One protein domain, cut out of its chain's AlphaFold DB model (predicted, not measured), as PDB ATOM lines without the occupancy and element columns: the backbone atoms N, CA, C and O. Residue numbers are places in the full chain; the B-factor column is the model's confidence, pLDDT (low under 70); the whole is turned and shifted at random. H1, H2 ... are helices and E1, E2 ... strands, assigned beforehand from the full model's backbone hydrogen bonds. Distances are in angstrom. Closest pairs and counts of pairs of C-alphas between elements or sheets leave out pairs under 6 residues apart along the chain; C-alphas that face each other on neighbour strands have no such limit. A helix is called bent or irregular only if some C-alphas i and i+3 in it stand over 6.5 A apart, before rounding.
ATOM      1  N   LEU A  20     -18.978 -15.422 -24.229       83.88
ATOM      2  CA  LEU A  20     -17.876 -15.250 -23.273       83.88
ATOM      3  C   LEU A  20     -16.640 -14.733 -24.022       83.88
ATOM      4  O   LEU A  20     -16.182 -15.384 -24.956       83.88
ATOM      5  N   VAL A  21     -16.079 -13.602 -23.590       86.12
ATOM      6  CA  VAL A  21     -14.930 -12.950 -24.263       86.12
ATOM      7  C   VAL A  21     -13.670 -12.868 -23.406       86.12
ATOM      8  O   VAL A  21     -12.627 -12.409 -23.872       86.12
ATOM      9  N   GLY A  22     -13.748 -13.314 -22.154       82.06
ATOM     10  CA  GLY A  22     -12.601 -13.390 -21.261       82.06
ATOM     11  C   GLY A  22     -12.975 -13.853 -19.859       82.06
ATOM     12  O   GLY A  22     -14.129 -13.742 -19.440       82.06
ATOM     13  N   ASN A  23     -11.976 -14.357 -19.142       82.00
ATOM     14  CA  ASN A  23     -12.036 -14.676 -17.722       82.00
ATOM     15  C   ASN A  23     -10.766 -14.125 -17.069       82.00
ATOM     16  O   ASN A  23      -9.669 -14.587 -17.381       82.00
ATOM     17  N   PHE A  24     -10.916 -13.125 -16.204       76.06
ATOM     18  CA  PHE A  24      -9.794 -12.456 -15.544       76.06
ATOM     19  C   PHE A  24      -9.877 -12.688 -14.045       76.06
ATOM     20  O   PHE A  24     -10.935 -12.492 -13.462       76.06
ATOM     21  N   GLU A  25      -8.772 -13.029 -13.391       68.25
ATOM     22  CA  GLU A  25      -8.759 -13.372 -11.960       68.25
ATOM     23  C   GLU A  25      -9.421 -12.303 -11.064       68.25
ATOM     24  O   GLU A  25     -10.145 -12.625 -10.125       68.25
ATOM     25  N   SER A  26      -9.239 -11.021 -11.393       64.25
ATOM     26  CA  SER A  26      -9.770  -9.886 -10.629       64.25
ATOM     27  C   SER A  26     -11.178  -9.422 -11.035       64.25
ATOM     28  O   SER A  26     -11.755  -8.585 -10.341       64.25
ATOM     29  N   ILE A  27     -11.733  -9.936 -12.140       67.19
ATOM     30  CA  ILE A  27     -13.015  -9.489 -12.733       67.19
ATOM     31  C   ILE A  27     -14.018 -10.648 -12.854       67.19
ATOM     32  O   ILE A  27     -15.228 -10.461 -12.771       67.19
ATOM     33  N   GLY A  28     -13.528 -11.866 -13.038       70.88
ATOM     34  CA  GLY A  28     -14.294 -13.026 -13.458       70.88
ATOM     35  C   GLY A  28     -14.617 -13.008 -14.952       70.88
ATOM     36  O   GLY A  28     -13.923 -12.395 -15.768       70.88
ATOM     37  N   ASN A  29     -15.686 -13.717 -15.304       78.69
ATOM     38  CA  ASN A  29     -16.138 -13.863 -16.681       78.69
ATOM     39  C   ASN A  29     -16.775 -12.571 -17.201       78.69
ATOM     40  O   ASN A  29     -17.698 -12.033 -16.583       78.69
ATOM     41  N   ILE A  30     -16.346 -12.140 -18.384       80.25
ATOM     42  CA  ILE A  30     -16.923 -11.004 -19.105       80.25
ATOM     43  C   ILE A  30     -17.577 -11.466 -20.408       80.25
ATOM     44  O   ILE A  30     -17.085 -12.370 -21.088       80.25
ATOM     45  N   TYR A  31     -18.695 -10.831 -20.762       84.44
ATOM     46  CA  TYR A  31     -19.548 -11.271 -21.866       84.44
ATOM     47  C   TYR A  31     -19.896 -10.125 -22.816       84.44
ATOM     48  O   TYR A  31     -20.040  -8.981 -22.387       84.44
ATOM     49  N   THR A  32     -20.091 -10.438 -24.097       88.25
ATOM     50  CA  THR A  32     -20.567  -9.509 -25.138       88.25
ATOM     51  C   THR A  32     -21.744 -10.106 -25.918       88.25
ATOM     52  O   THR A  32     -22.128 -11.250 -25.689       88.25
ATOM     53  N   ASN A  33     -22.323  -9.335 -26.841       85.94
ATOM     54  CA  ASN A  33     -23.180  -9.826 -27.922       85.94
ATOM     55  C   ASN A  33     -23.264  -8.796 -29.064       85.94
ATOM     56  O   ASN A  33     -22.816  -7.654 -28.933       85.94
ATOM     57  N   ASP A  34     -23.873  -9.181 -30.184       88.38
ATOM     58  CA  ASP A  34     -23.953  -8.325 -31.373       88.38
ATOM     59  C   ASP A  34     -24.807  -7.071 -31.169       88.38
ATOM     60  O   ASP A  34     -24.511  -6.022 -31.745       88.38
ATOM     61  N   ALA A  35     -25.843  -7.144 -30.329       84.62
ATOM     62  CA  ALA A  35     -26.667  -5.985 -29.998       84.62
ATOM     63  C   ALA A  35     -25.839  -4.909 -29.276       84.62
ATOM     64  O   ALA A  35     -25.898  -3.733 -29.642       84.62
ATOM     65  N   LEU A  36     -25.016  -5.320 -28.308       85.19
ATOM     66  CA  LEU A  36     -24.101  -4.443 -27.587       85.19
ATOM     67  C   LEU A  36     -23.052  -3.853 -28.528       85.19
ATOM     68  O   LEU A  36     -22.845  -2.644 -28.496       85.19
ATOM     69  N   LYS A  37     -22.435  -4.667 -29.395       90.81
ATOM     70  CA  LYS A  37     -21.439  -4.198 -30.375       90.81
ATOM     71  C   LYS A  37     -22.015  -3.126 -31.307       90.81
ATOM     72  O   LYS A  37     -21.411  -2.067 -31.468       90.81
ATOM     73  N   LYS A  38     -23.206  -3.357 -31.875       88.56
ATOM     74  CA  LYS A  38     -23.884  -2.392 -32.766       88.56
ATOM     75  C   LYS A  38     -24.248  -1.105 -32.039       88.56
ATOM     76  O   LYS A  38     -24.015  -0.015 -32.555       88.56
ATOM     77  N   TYR A  39     -24.789  -1.229 -30.832       84.12
ATOM     78  CA  TYR A  39     -25.127  -0.071 -30.016       84.12
ATOM     79  C   TYR A  39     -23.885   0.746 -29.636       84.12
ATOM     80  O   TYR A  39     -23.884   1.972 -29.731       84.12
ATOM     81  N   PHE A  40     -22.814   0.062 -29.247       88.81
ATOM     82  CA  PHE A  40     -21.539   0.664 -28.897       88.81
ATOM     83  C   PHE A  40     -20.913   1.420 -30.072       88.81
ATOM     84  O   PHE A  40     -20.540   2.581 -29.904       88.81
ATOM     85  N   LEU A  41     -20.881   0.817 -31.270       91.19
ATOM     86  CA  LEU A  41     -20.456   1.508 -32.490       91.19
ATOM     87  C   LEU A  41     -21.313   2.759 -32.721       91.19
ATOM     88  O   LEU A  41     -20.767   3.847 -32.888       91.19
ATOM     89  N   GLY A  42     -22.640   2.628 -32.626       88.75
ATOM     90  CA  GLY A  42     -23.573   3.750 -32.728       88.75
ATOM     91  C   GLY A  42     -23.275   4.877 -31.732       88.75
ATOM     92  O   GLY A  42     -23.364   6.051 -32.082       88.75
ATOM     93  N   ALA A  43     -22.888   4.556 -30.497       85.81
ATOM     94  CA  ALA A  43     -22.518   5.552 -29.493       85.81
ATOM     95  C   ALA A  43     -21.183   6.248 -29.822       85.81
ATOM     96  O   ALA A  43     -21.090   7.469 -29.677       85.81
ATOM     97  N   ILE A  44     -20.188   5.497 -30.304       88.06
ATOM     98  CA  ILE A  44     -18.881   6.018 -30.731       88.06
ATOM     99  C   ILE A  44     -19.027   6.973 -31.916       88.06
ATOM    100  O   ILE A  44     -18.526   8.096 -31.861       88.06
ATOM    101  N   ILE A  45     -19.742   6.580 -32.973       86.88
ATOM    102  CA  ILE A  45     -19.862   7.403 -34.191       86.88
ATOM    103  C   ILE A  45     -20.763   8.628 -33.998       86.88
ATOM    104  O   ILE A  45     -20.757   9.550 -34.802       86.88
ATOM    105  N   ASN A  46     -21.509   8.678 -32.896       85.19
ATOM    106  CA  ASN A  46     -22.285   9.842 -32.476       85.19
ATOM    107  C   ASN A  46     -21.506  10.792 -31.545       85.19
ATOM    108  O   ASN A  46     -22.091  11.730 -30.983       85.19
ATOM    109  N   SER A  47     -20.213  10.541 -31.338       84.50
ATOM    110  CA  SER A  47     -19.325  11.394 -30.551       84.50
ATOM    111  C   SER A  47     -18.729  12.540 -31.392       84.50
ATOM    112  O   SER A  47     -18.628  12.429 -32.618       84.50
ATOM    113  N   PRO A  48     -18.330  13.669 -30.778       81.88
ATOM    114  CA  PRO A  48     -17.760  14.800 -31.514       81.88
ATOM    115  C   PRO A  48     -16.469  14.460 -32.271       81.88
ATOM    116  O   PRO A  48     -16.258  14.975 -33.378       81.88
ATOM    117  N   THR A  49     -15.620  13.604 -31.690       86.88
ATOM    118  CA  THR A  49     -14.291  13.291 -32.231       86.88
ATOM    119  C   THR A  49     -14.285  12.015 -33.058       86.88
ATOM    120  O   THR A  49     -13.713  12.010 -34.151       86.88
ATOM    121  N   LEU A  50     -14.898  10.938 -32.560       90.94
ATOM    122  CA  LEU A  50     -14.720   9.597 -33.131       90.94
ATOM    123  C   LEU A  50     -15.594   9.342 -34.361       90.94
ATOM    124  O   LEU A  50     -15.300   8.430 -35.129       90.94
ATOM    125  N   LYS A  51     -16.603  10.188 -34.614       90.12
ATOM    126  CA  LYS A  51     -17.480  10.101 -35.796       90.12
ATOM    127  C   LYS A  51     -16.757  10.069 -37.143       90.12
ATOM    128  O   LYS A  51     -17.302   9.573 -38.115       90.12
ATOM    129  N   TYR A  52     -15.536  10.598 -37.216       92.44
ATOM    130  CA  TYR A  52     -14.745  10.622 -38.450       92.44
ATOM    131  C   TYR A  52     -13.976   9.316 -38.716       92.44
ATOM    132  O   TYR A  52     -13.282   9.227 -39.722       92.44
ATOM    133  N   PHE A  53     -14.068   8.331 -37.819       95.38
ATOM    134  CA  PHE A  53     -13.325   7.069 -37.878       95.38
ATOM    135  C   PHE A  53     -14.262   5.854 -37.843       95.38
ATOM    136  O   PHE A  53     -13.893   4.803 -37.325       95.38
ATOM    137  N   GLU A  54     -15.483   5.989 -38.362       94.81
ATOM    138  CA  GLU A  54     -16.491   4.921 -38.349       94.81
ATOM    139  C   GLU A  54     -15.965   3.600 -38.927       94.81
ATOM    140  O   GLU A  54     -16.089   2.569 -38.272       94.81
ATOM    141  N   GLU A  55     -15.301   3.636 -40.086       96.44
ATOM    142  CA  GLU A  55     -14.721   2.442 -40.719       96.44
ATOM    143  C   GLU A  55     -13.676   1.756 -39.828       96.44
ATOM    144  O   GLU A  55     -13.681   0.535 -39.681       96.44
ATOM    145  N   LEU A  56     -12.814   2.541 -39.170       96.75
ATOM    146  CA  LEU A  56     -11.822   2.020 -38.227       96.75
ATOM    147  C   LEU A  56     -12.507   1.322 -37.049       96.75
ATOM    148  O   LEU A  56     -12.136   0.207 -36.693       96.75
ATOM    149  N   PHE A  57     -13.515   1.953 -36.441       97.19
ATOM    150  CA  PHE A  57     -14.221   1.359 -35.306       97.19
ATOM    151  C   PHE A  57     -15.039   0.132 -35.707       97.19
ATOM    152  O   PHE A  57     -15.058  -0.843 -34.956       97.19
ATOM    153  N   HIS A  58     -15.658   0.136 -36.888       97.25
ATOM    154  CA  HIS A  58     -16.320  -1.045 -37.433       97.25
ATOM    155  C   HIS A  58     -15.336  -2.216 -37.545       97.25
ATOM    156  O   HIS A  58     -15.587  -3.286 -36.981       97.25
ATOM    157  N   ARG A  59     -14.175  -1.981 -38.170       97.38
ATOM    158  CA  ARG A  59     -13.106  -2.973 -38.317       97.38
ATOM    159  C   ARG A  59     -12.625  -3.497 -36.961       97.38
ATOM    160  O   ARG A  59     -12.629  -4.706 -36.739       97.38
ATOM    161  N   LEU A  60     -12.296  -2.607 -36.019       97.44
ATOM    162  CA  LEU A  60     -11.792  -2.975 -34.688       97.44
ATOM    163  C   LEU A  60     -12.789  -3.807 -33.865       97.44
ATOM    164  O   LEU A  60     -12.364  -4.665 -33.090       97.44
ATOM    165  N   ILE A  61     -14.095  -3.551 -33.996       96.88
ATOM    166  CA  ILE A  61     -15.140  -4.214 -33.199       96.88
ATOM    167  C   ILE A  61     -15.571  -5.543 -33.829       96.88
ATOM    168  O   ILE A  61     -15.696  -6.550 -33.127       96.88
ATOM    169  N   PHE A  62     -15.847  -5.547 -35.134       96.00
ATOM    170  CA  PHE A  62     -16.523  -6.667 -35.795       96.00
ATOM    171  C   PHE A  62     -15.569  -7.597 -36.545       96.00
ATOM    172  O   PHE A  62     -15.787  -8.808 -36.535       96.00
ATOM    173  N   GLU A  63     -14.523  -7.054 -37.166       95.56
ATOM    174  CA  GLU A  63     -13.627  -7.809 -38.049       95.56
ATOM    175  C   GLU A  63     -12.386  -8.291 -37.290       95.56
ATOM    176  O   GLU A  63     -12.138  -9.490 -37.188       95.56
ATOM    177  N   GLU A  64     -11.643  -7.358 -36.693       95.12
ATOM    178  CA  GLU A  64     -10.395  -7.636 -35.973       95.12
ATOM    179  C   GLU A  64     -10.636  -8.079 -34.524       95.12
ATOM    180  O   GLU A  64      -9.763  -8.698 -33.917       95.12
ATOM    181  N   LYS A  65     -11.819  -7.782 -33.965       94.50
ATOM    182  CA  LYS A  65     -12.213  -8.105 -32.580       94.50
ATOM    183  C   LYS A  65     -11.201  -7.625 -31.525       94.50
ATOM    184  O   LYS A  65     -10.997  -8.269 -30.496       94.50
ATOM    185  N   ILE A  66     -10.585  -6.473 -31.771       96.19
ATOM    186  CA  ILE A  66      -9.647  -5.820 -30.853       96.19
ATOM    187  C   ILE A  66     -10.402  -4.999 -29.812       96.19
ATOM    188  O   ILE A  66     -10.047  -5.041 -28.639       96.19
ATOM    189  N   LEU A  67     -11.439  -4.259 -30.219       96.62
ATOM    190  CA  LEU A  67     -12.229  -3.409 -29.329       96.62
ATOM    191  C   LEU A  67     -13.525  -4.125 -28.944       96.62
ATOM    192  O   LEU A  67     -14.466  -4.212 -29.732       96.62
ATOM    193  N   ILE A  68     -13.574  -4.639 -27.719       94.69
ATOM    194  CA  ILE A  68     -14.619  -5.543 -27.247       94.69
ATOM    195  C   ILE A  68     -15.480  -4.822 -26.200       94.69
ATOM    196  O   ILE A  68     -15.106  -4.768 -25.024       94.69
ATOM    197  N   PRO A  69     -16.656  -4.284 -26.575       91.12
ATOM    198  CA  PRO A  69     -17.617  -3.829 -25.585       91.12
ATOM    199  C   PRO A  69     -18.193  -5.039 -24.852       91.12
ATOM    200  O   PRO A  69     -18.614  -6.018 -25.474       91.12
ATOM    201  N   CYS A  70     -18.222  -4.984 -23.529       87.00
ATOM    202  CA  CYS A  70     -18.691  -6.075 -22.692       87.00
ATOM    203  C   CYS A  70     -19.553  -5.573 -21.535       87.00
ATOM    204  O   CYS A  70     -19.490  -4.424 -21.099       87.00
ATOM    205  N   PHE A  71     -20.401  -6.466 -21.061       78.88
ATOM    206  CA  PHE A  71     -21.280  -6.255 -19.927       78.88
ATOM    207  C   PHE A  71     -20.521  -6.410 -18.608       78.88
ATOM    208  O   PHE A  71     -19.720  -7.336 -18.467       78.88
ATOM    209  N   PHE A  72     -20.821  -5.564 -17.615       71.50
ATOM    210  CA  PHE A  72     -20.337  -5.757 -16.244       71.50
ATOM    211  C   PHE A  72     -21.449  -5.685 -15.194       71.50
ATOM    212  O   PHE A  72     -22.437  -4.957 -15.327       71.50
ATOM    213  N   ASN A  73     -21.252  -6.435 -14.102       56.78
ATOM    214  CA  ASN A  73     -22.110  -6.401 -12.921       56.78
ATOM    215  C   ASN A  73     -21.428  -5.628 -11.776       56.78
ATOM    216  O   ASN A  73     -20.252  -5.836 -11.478       56.78
ATOM    217  N   ARG A  74     -22.177  -4.745 -11.105       51.97
ATOM    218  CA  ARG A  74     -21.670  -3.767 -10.122       51.97
ATOM    219  C   ARG A  74     -20.969  -4.379  -8.902       51.97
ATOM    220  O   ARG A  74     -20.166  -3.697  -8.273       51.97
ATOM    221  N   ASN A  75     -21.243  -5.641  -8.573       45.31
ATOM    222  CA  ASN A  75     -20.733  -6.297  -7.360       45.31
ATOM    223  C   ASN A  75     -19.296  -6.843  -7.479       45.31
ATOM    224  O   ASN A  75     -18.766  -7.364  -6.504       45.31
ATOM    225  N   ILE A  76     -18.666  -6.738  -8.652       46.72
ATOM    226  CA  ILE A  76     -17.353  -7.341  -8.947       46.72
ATOM    227  C   ILE A  76     -16.179  -6.429  -8.540       46.72
ATOM    228  O   ILE A  76     -15.040  -6.870  -8.415       46.72
ATOM    229  N   PHE A  77     -16.429  -5.149  -8.268       48.09
ATOM    230  CA  PHE A  77     -15.359  -4.189  -8.014       48.09
ATOM    231  C   PHE A  77     -14.999  -4.080  -6.532       48.09
ATOM    232  O   PHE A  77     -15.538  -3.247  -5.800       48.09
ATOM    233  N   SER A  78     -13.985  -4.836  -6.115       45.09
ATOM    234  CA  SER A  78     -13.135  -4.410  -5.005       45.09
ATOM    235  C   SER A  78     -11.744  -4.020  -5.527       45.09
ATOM    236  O   SER A  78     -10.968  -4.820  -6.033       45.09
ATOM    237  N   PHE A  79     -11.449  -2.726  -5.403       38.84
ATOM    238  CA  PHE A  79     -10.116  -2.120  -5.350       38.84
ATOM    239  C   PHE A  79      -9.272  -1.950  -6.634       38.84
ATOM    240  O   PHE A  79      -8.740  -0.856  -6.819       38.84
ATOM    241  N   ALA A  80      -9.142  -2.927  -7.538       41.66
ATOM    242  CA  ALA A  80      -8.161  -2.816  -8.641       41.66
ATOM    243  C   ALA A  80      -8.540  -1.766  -9.708       41.66
ATOM    244  O   ALA A  80      -7.705  -0.970 -10.132       41.66
ATOM    245  N   PHE A  81      -9.824  -1.675 -10.044       44.53
ATOM    246  CA  PHE A  81     -10.348  -0.670 -10.973       44.53
ATOM    247  C   PHE A  81     -10.731   0.668 -10.318       44.53
ATOM    248  O   PHE A  81     -11.065   1.635 -11.002       44.53
ATOM    249  N   TYR A  82     -10.673   0.760  -8.985       41.69
ATOM    250  CA  TYR A  82     -10.858   2.028  -8.271       41.69
ATOM    251  C   TYR A  82      -9.692   3.009  -8.528       41.69
ATOM    252  O   TYR A  82      -9.791   4.186  -8.192       41.69
ATOM    253  N   LYS A  83      -8.590   2.545  -9.141       42.47
ATOM    254  CA  LYS A  83      -7.336   3.294  -9.283       42.47
ATOM    255  C   LYS A  83      -7.427   4.601 -10.079       42.47
ATOM    256  O   LYS A  83      -6.744   5.535  -9.690       42.47
ATOM    257  N   ILE A  84      -8.245   4.714 -11.128       45.19
ATOM    258  CA  ILE A  84      -7.939   5.671 -12.216       45.19
ATOM    259  C   ILE A  84      -8.773   6.971 -12.208       45.19
ATOM    260  O   ILE A  84      -8.365   7.968 -12.797       45.19
ATOM    261  N   TYR A  85      -9.886   7.072 -11.470       40.06
ATOM    262  CA  TYR A  85     -10.813   8.193 -11.687       40.06
ATOM    263  C   TYR A  85     -11.168   9.076 -10.478       40.06
ATOM    264  O   TYR A  85     -11.311   8.636  -9.339       40.06
ATOM    265  N   ARG A  86     -11.327  10.355 -10.843       38.09
ATOM    266  CA  ARG A  86     -11.913  11.562 -10.220       38.09
ATOM    267  C   ARG A  86     -13.045  11.360  -9.176       38.09
ATOM    268  O   ARG A  86     -13.582  10.268  -9.048       38.09
ATOM    269  N   PRO A  87     -13.377  12.397  -8.369       36.72
ATOM    270  CA  PRO A  87     -13.813  12.258  -6.977       36.72
ATOM    271  C   PRO A  87     -15.150  11.532  -6.762       36.72
ATOM    272  O   PRO A  87     -15.980  11.391  -7.653       36.72
ATOM    273  N   ARG A  88     -15.321  11.124  -5.495       38.81
ATOM    274  CA  ARG A  88     -16.291  10.219  -4.838       38.81
ATOM    275  C   ARG A  88     -17.796  10.343  -5.167       38.81
ATOM    276  O   ARG A  88     -18.581   9.647  -4.531       38.81
ATOM    277  N   HIS A  89     -18.228  11.155  -6.129       36.50
ATOM    278  CA  HIS A  89     -19.648  11.476  -6.324       36.50
ATOM    279  C   HIS A  89     -20.283  10.971  -7.629       36.50
ATOM    280  O   HIS A  89     -21.498  11.077  -7.772       36.50
ATOM    281  N   TYR A  90     -19.530  10.339  -8.538       39.66
ATOM    282  CA  TYR A  90     -20.101   9.737  -9.749       39.66
ATOM    283  C   TYR A  90     -20.109   8.209  -9.674       39.66
ATOM    284  O   TYR A  90     -19.065   7.560  -9.641       39.66
ATOM    285  N   LYS A  91     -21.311   7.615  -9.682       51.19
ATOM    286  CA  LYS A  91     -21.495   6.181  -9.948       51.19
ATOM    287  C   LYS A  91     -21.065   5.919 -11.391       51.19
ATOM    288  O   LYS A  91     -21.849   6.161 -12.309       51.19
ATOM    289  N   LYS A  92     -19.821   5.489 -11.589       55.00
ATOM    290  CA  LYS A  92     -19.295   5.193 -12.922       55.00
ATOM    291  C   LYS A  92     -20.039   4.042 -13.569       55.00
ATOM    292  O   LYS A  92     -20.256   3.006 -12.947       55.00
ATOM    293  N   ARG A  93     -20.425   4.267 -14.820       67.75
ATOM    294  CA  ARG A  93     -21.227   3.349 -15.636       67.75
ATOM    295  C   ARG A  93     -20.425   2.743 -16.798       67.75
ATOM    296  O   ARG A  93     -20.957   1.896 -17.506       67.75
ATOM    297  N   ILE A  94     -19.176   3.188 -16.981       76.62
ATOM    298  CA  ILE A  94     -18.243   2.746 -18.023       76.62
ATOM    299  C   ILE A  94     -16.845   2.620 -17.406       76.62
ATOM    300  O   ILE A  94     -16.433   3.470 -16.609       76.62
ATOM    301  N   ALA A  95     -16.132   1.560 -17.767       78.38
ATOM    302  CA  ALA A  95     -14.724   1.345 -17.455       78.38
ATOM    303  C   ALA A  95     -14.041   0.652 -18.641       78.38
ATOM    304  O   ALA A  95     -14.716   0.083 -19.495       78.38
ATOM    305  N   GLY A  96     -12.718   0.707 -18.701       85.19
ATOM    306  CA  GLY A  96     -11.933   0.099 -19.765       85.19
ATOM    307  C   GLY A  96     -10.677  -0.553 -19.210       85.19
ATOM    308  O   GLY A  96     -10.280  -0.252 -18.083       85.19
ATOM    309  N   PHE A  97     -10.125  -1.497 -19.968       87.56
ATOM    310  CA  PHE A  97      -8.737  -1.921 -19.830       87.56
ATOM    311  C   PHE A  97      -8.239  -2.552 -21.134       87.56
ATOM    312  O   PHE A  97      -8.951  -3.320 -21.791       87.56
ATOM    313  N   TYR A  98      -6.990  -2.281 -21.483       90.19
ATOM    314  CA  TYR A  98      -6.222  -3.069 -22.434       90.19
ATOM    315  C   TYR A  98      -5.608  -4.300 -21.746       90.19
ATOM    316  O   TYR A  98      -4.929  -4.188 -20.727       90.19
ATOM    317  N   SER A  99      -5.830  -5.492 -22.308       87.44
ATOM    318  CA  SER A  99      -5.157  -6.720 -21.877       87.44
ATOM    319  C   SER A  99      -3.985  -7.028 -22.799       87.44
ATOM    320  O   SER A  99      -4.162  -7.223 -24.001       87.44
ATOM    321  N   ILE A 100      -2.788  -7.129 -22.225       82.56
ATOM    322  CA  ILE A 100      -1.578  -7.525 -22.955       82.56
ATOM    323  C   ILE A 100      -1.688  -8.978 -23.440       82.56
ATOM    324  O   ILE A 100      -1.310  -9.271 -24.574       82.56
ATOM    325  N   ASP A 101      -2.252  -9.865 -22.613       83.50
ATOM    326  CA  ASP A 101      -2.346 -11.302 -22.893       83.50
ATOM    327  C   ASP A 101      -3.231 -11.588 -24.105       83.50
ATOM    328  O   ASP A 101      -2.828 -12.296 -25.031       83.50
ATOM    329  N   THR A 102      -4.432 -11.004 -24.129       88.06
ATOM    330  CA  THR A 102      -5.364 -11.191 -25.251       88.06
ATOM    331  C   THR A 102      -5.123 -10.202 -26.384       88.06
ATOM    332  O   THR A 102      -5.625 -10.399 -27.486       88.06
ATOM    333  N   LYS A 103      -4.329  -9.152 -26.136       91.19
ATOM    334  CA  LYS A 103      -4.091  -8.017 -27.039       91.19
ATOM    335  C   LYS A 103      -5.374  -7.284 -27.447       91.19
ATOM    336  O   LYS A 103      -5.384  -6.593 -28.467       91.19
ATOM    337  N   CYS A 104      -6.419  -7.387 -26.630       93.88
ATOM    338  CA  CYS A 104      -7.702  -6.731 -26.848       93.88
ATOM    339  C   CYS A 104      -7.927  -5.603 -25.838       93.88
ATOM    340  O   CYS A 104      -7.434  -5.624 -24.708       93.88
ATOM    341  N   VAL A 105      -8.718  -4.626 -26.259       94.56
ATOM    342  CA  VAL A 105      -9.277  -3.567 -25.428       94.56
ATOM    343  C   VAL A 105     -10.687  -3.967 -25.021       94.56
ATOM    344  O   VAL A 105     -11.550  -4.157 -25.876       94.56
ATOM    345  N   TYR A 106     -10.942  -4.047 -23.721       91.50
ATOM    346  CA  TYR A 106     -12.260  -4.356 -23.177       91.50
ATOM    347  C   TYR A 106     -12.901  -3.093 -22.625       91.50
ATOM    348  O   TYR A 106     -12.332  -2.438 -21.755       91.50
ATOM    349  N   ILE A 107     -14.100  -2.769 -23.106       90.31
ATOM    350  CA  ILE A 107     -14.874  -1.620 -22.632       90.31
ATOM    351  C   ILE A 107     -16.101  -2.136 -21.897       90.31
ATOM    352  O   ILE A 107     -17.069  -2.601 -22.496       90.31
ATOM    353  N   MET A 108     -16.043  -2.056 -20.576       83.81
ATOM    354  CA  MET A 108     -17.068  -2.534 -19.667       83.81
ATOM    355  C   MET A 108     -18.179  -1.497 -19.520       83.81
ATOM    356  O   MET A 108     -17.942  -0.366 -19.090       83.81
ATOM    357  N   ILE A 109     -19.411  -1.907 -19.814       79.44
ATOM    358  CA  ILE A 109     -20.621  -1.084 -19.738       79.44
ATOM    359  C   ILE A 109     -21.592  -1.697 -18.726       79.44
ATOM    360  O   ILE A 109     -21.849  -2.900 -18.742       79.44
ATOM    361  N   ASP A 110     -22.102  -0.869 -17.812       72.88
ATOM    362  CA  ASP A 110     -22.961  -1.316 -16.710       72.88
ATOM    363  C   ASP A 110     -24.273  -1.868 -17.263       72.88
ATOM    364  O   ASP A 110     -25.007  -1.151 -17.943       72.88
ATOM    365  N   ASN A 111     -24.615  -3.108 -16.913       62.84
ATOM    366  CA  ASN A 111     -25.833  -3.768 -17.397       62.84
ATOM    367  C   ASN A 111     -27.124  -3.081 -16.936       62.84
ATOM    368  O   ASN A 111     -28.181  -3.308 -17.519       62.84
ATOM    369  N   ASN A 112     -27.049  -2.254 -15.887       58.69
ATOM    370  CA  ASN A 112     -28.182  -1.482 -15.377       58.69
ATOM    371  C   ASN A 112     -28.337  -0.124 -16.072       58.69
ATOM    372  O   ASN A 112     -29.230   0.652 -15.719       58.69
ATOM    373  N   LEU A 113     -27.454   0.216 -17.014       58.16
ATOM    374  CA  LEU A 113     -27.728   1.301 -17.941       58.16
ATOM    375  C   LEU A 113     -28.896   0.883 -18.822       58.16
ATOM    376  O   LEU A 113     -28.830  -0.127 -19.518       58.16
ATOM    377  N   ASN A 114     -29.945   1.703 -18.854       53.72
ATOM    378  CA  ASN A 114     -30.842   1.641 -19.991       53.72
ATOM    379  C   ASN A 114     -29.983   1.923 -21.234       53.72
ATOM    380  O   ASN A 114     -29.330   2.965 -21.327       53.72
ATOM    381  N   ILE A 115     -29.942   0.959 -22.152       51.47
ATOM    382  CA  ILE A 115     -29.157   1.026 -23.385       51.47
ATOM    383  C   ILE A 115     -29.637   2.172 -24.277       51.47
ATOM    384  O   ILE A 115     -28.914   2.587 -25.152       51.47
ATOM    385  N   PHE A 116     -30.779   2.805 -24.014       47.69
ATOM    386  CA  PHE A 116     -31.167   4.047 -24.696       47.69
ATOM    387  C   PHE A 116     -30.650   5.327 -24.016       47.69
ATOM    388  O   PHE A 116     -30.871   6.430 -24.509       47.69
ATOM    389  N   SER A 117     -29.950   5.207 -22.887       50.69
ATOM    390  CA  SER A 117     -29.465   6.326 -22.081       50.69
ATOM    391  C   SER A 117     -27.995   6.147 -21.693       50.69
ATOM    392  O   SER A 117     -27.687   6.084 -20.504       50.69
ATOM    393  N   LEU A 118     -27.068   6.066 -22.654       53.97
ATOM    394  CA  LEU A 118     -25.670   6.433 -22.377       53.97
ATOM    395  C   LEU A 118     -25.610   7.966 -22.282       53.97
ATOM    396  O   LEU A 118     -25.546   8.628 -23.318       53.97
ATOM    397  N   PRO A 119     -25.651   8.582 -21.084       48.06
ATOM    398  CA  PRO A 119     -25.842  10.022 -20.973       48.06
ATOM    399  C   PRO A 119     -24.507  10.775 -21.010       48.06
ATOM    400  O   PRO A 119     -24.495  11.984 -20.827       48.06
ATOM    401  N   ASN A 120     -23.374  10.095 -21.230       62.16
ATOM    402  CA  ASN A 120     -22.063  10.738 -21.228       62.16
ATOM    403  C   ASN A 120     -21.162  10.199 -22.350       62.16
ATOM    404  O   ASN A 120     -20.249   9.411 -22.119       62.16
ATOM    405  N   ARG A 121     -21.456  10.618 -23.589       73.56
ATOM    406  CA  ARG A 121     -20.691  10.248 -24.798       73.56
ATOM    407  C   ARG A 121     -19.208  10.610 -24.687       73.56
ATOM    408  O   ARG A 121     -18.381   9.897 -25.233       73.56
ATOM    409  N   ILE A 122     -18.893  11.676 -23.951       79.06
ATOM    410  CA  ILE A 122     -17.521  12.131 -23.708       79.06
ATOM    411  C   ILE A 122     -16.787  11.157 -22.782       79.06
ATOM    412  O   ILE A 122     -15.649  10.807 -23.052       79.06
ATOM    413  N   GLU A 123     -17.432  10.656 -21.722       79.75
ATOM    414  CA  GLU A 123     -16.803   9.643 -20.860       79.75
ATOM    415  C   GLU A 123     -16.524   8.348 -21.628       79.75
ATOM    416  O   GLU A 123     -15.450   7.776 -21.470       79.75
ATOM    417  N   LEU A 124     -17.448   7.912 -22.493       84.25
ATOM    418  CA  LEU A 124     -17.202   6.760 -23.360       84.25
ATOM    419  C   LEU A 124     -16.039   7.018 -24.330       84.25
ATOM    420  O   LEU A 124     -15.154   6.175 -24.444       84.25
ATOM    421  N   GLU A 125     -16.045   8.166 -25.012       88.38
ATOM    422  CA  GLU A 125     -14.974   8.577 -25.926       88.38
ATOM    423  C   GLU A 125     -13.616   8.558 -25.219       88.38
ATOM    424  O   GLU A 125     -12.698   7.905 -25.706       88.38
ATOM    425  N   ASN A 126     -13.511   9.180 -24.043       87.88
ATOM    426  CA  ASN A 126     -12.266   9.234 -23.283       87.88
ATOM    427  C   ASN A 126     -11.780   7.838 -22.886       87.88
ATOM    428  O   ASN A 126     -10.618   7.531 -23.116       87.88
ATOM    429  N   VAL A 127     -12.658   6.976 -22.353       88.44
ATOM    430  CA  VAL A 127     -12.283   5.597 -21.985       88.44
ATOM    431  C   VAL A 127     -11.792   4.833 -23.219       88.44
ATOM    432  O   VAL A 127     -10.758   4.180 -23.171       88.44
ATOM    433  N   VAL A 128     -12.504   4.925 -24.345       93.06
ATOM    434  CA  VAL A 128     -12.121   4.230 -25.584       93.06
ATOM    435  C   VAL A 128     -10.780   4.733 -26.110       93.06
ATOM    436  O   VAL A 128      -9.921   3.928 -26.457       93.06
ATOM    437  N   VAL A 129     -10.586   6.050 -26.156       94.88
ATOM    438  CA  VAL A 129      -9.335   6.670 -26.613       94.88
ATOM    439  C   VAL A 129      -8.173   6.295 -25.696       94.88
ATOM    440  O   VAL A 129      -7.108   5.943 -26.202       94.88
ATOM    441  N   HIS A 130      -8.378   6.319 -24.380       94.31
ATOM    442  CA  HIS A 130      -7.383   5.933 -23.382       94.31
ATOM    443  C   HIS A 130      -6.895   4.501 -23.627       94.31
ATOM    444  O   HIS A 130      -5.717   4.267 -23.888       94.31
ATOM    445  N   GLU A 131      -7.815   3.537 -23.670       93.62
ATOM    446  CA  GLU A 131      -7.428   2.135 -23.827       93.62
ATOM    447  C   GLU A 131      -6.877   1.811 -25.223       93.62
ATOM    448  O   GLU A 131      -5.948   1.011 -25.361       93.62
ATOM    449  N   LEU A 132      -7.389   2.456 -26.278       96.12
ATOM    450  CA  LEU A 132      -6.803   2.328 -27.617       96.12
ATOM    451  C   LEU A 132      -5.402   2.940 -27.694       96.12
ATOM    452  O   LEU A 132      -4.588   2.459 -28.482       96.12
ATOM    453  N   THR A 133      -5.091   3.951 -26.880       95.88
ATOM    454  CA  THR A 133      -3.736   4.509 -26.789       95.88
ATOM    455  C   THR A 133      -2.776   3.498 -26.165       95.88
ATOM    456  O   THR A 133      -1.691   3.278 -26.716       95.88
ATOM    457  N   HIS A 134      -3.188   2.800 -25.099       93.69
ATOM    458  CA  HIS A 134      -2.416   1.675 -24.560       93.69
ATOM    459  C   HIS A 134      -2.196   0.592 -25.617       93.69
ATOM    460  O   HIS A 134      -1.046   0.224 -25.876       93.69
ATOM    461  N   TRP A 135      -3.260   0.150 -26.296       94.62
ATOM    462  CA  TRP A 135      -3.145  -0.834 -27.373       94.62
ATOM    463  C   TRP A 135      -2.194  -0.363 -28.483       94.62
ATOM    464  O   TRP A 135      -1.313  -1.115 -28.895       94.62
ATOM    465  N   PHE A 136      -2.300   0.891 -28.929       95.06
ATOM    466  CA  PHE A 136      -1.457   1.459 -29.984       95.06
ATOM    467  C   PHE A 136       0.020   1.518 -29.578       95.06
ATOM    468  O   PHE A 136       0.902   1.208 -30.388       95.06
ATOM    469  N   SER A 137       0.291   1.859 -28.314       93.25
ATOM    470  CA  SER A 137       1.646   1.877 -27.754       93.25
ATOM    471  C   SER A 137       2.297   0.493 -27.762       93.25
ATOM    472  O   SER A 137       3.500   0.379 -28.007       93.25
ATOM    473  N   PHE A 138       1.504  -0.568 -27.589       90.19
ATOM    474  CA  PHE A 138       1.984  -1.944 -27.635       90.19
ATOM    475  C   PHE A 138       2.078  -2.482 -29.071       90.19
ATOM    476  O   PHE A 138       3.127  -2.988 -29.478       90.19
ATOM    477  N   ALA A 139       1.003  -2.346 -29.851       90.31
ATOM    478  CA  ALA A 139       0.857  -2.924 -31.184       90.31
ATOM    479  C   ALA A 139       1.780  -2.278 -32.227       90.31
ATOM    480  O   ALA A 139       2.228  -2.950 -33.157       90.31
ATOM    481  N   SER A 140       2.096  -0.983 -32.090       88.25
ATOM    482  CA  SER A 140       2.929  -0.277 -33.064       88.25
ATOM    483  C   SER A 140       3.836   0.780 -32.429       88.25
ATOM    484  O   SER A 140       3.737   1.972 -32.717       88.25
TER     485      SER A 140
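This is residues 20 to 140 of the 302 residues of an uncharacterized protein of candidate division CPR1 bacterium ADurb.Bin160 (UniProt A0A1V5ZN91). A three-stranded sheet, E3 E5 E4, lies between helices and a strand hairpin: H3 runs along one face, H1 crosses the same face near E3, and the hairpin E1 and E2 covers part of the other face, crosswise. H2 folds back beside H1 and only grazes the sheet. The 121 printed residues hold E1 E2 H1 H2 E3 E4 E5 H3 in that order, class mixed, helices and strands; the larger sheet is mixed. The whole is compact and rounded, radius of gyration of the C-alphas 13.7 A, spans 36 by 32 by 26 A.

E1, residues 20 to 24, begins at C-alpha 20 (-17.876, -15.250, -23.273); E2 is residues 28 to 32. H1 is residues 34 to 45, 16.5 A; H2, residues 50 to 63, 18.1 A, is irregular, C-alphas 52 and 55 being 8.5 A apart. E3 is residues 67 to 72, E4 94 to 98, E5 105 to 110. H3, residues 121 to 139, 26.0 A, ends at C-alpha 139 (0.857, -2.924, -31.184).

E5 is parallel to E3 (N 70 and O 107, 2.8 A) and antiparallel to E4 (N 108 and O 95, 2.7 A). H3 is over E5 and E4, height 7.7 A, along the strands; C-alphas 98 and 131 are closest, 5.5 A. H1 is on the same face, giving two layers, helices on one face; it runs across the strands. H1 and H2, a helical hairpin, touch at Ile 45 and Lys 51, closest C-alphas 3.9 A. E1 and E2, an antiparallel hairpin (N 28 and O 24, 2.7 A), make with the larger sheet a sandwich, two sheets face to face, strands at 89 degrees. Every O i to N i+4 pair is within hydrogen-bond range in H1 and H3; in H2, 7 of 10.

The printed part has no cut. The link E3 to E4, residues 73 to 93, is long. Residues 25 to 27, 73 to 93 and 111 to 120 have pLDDT under 70.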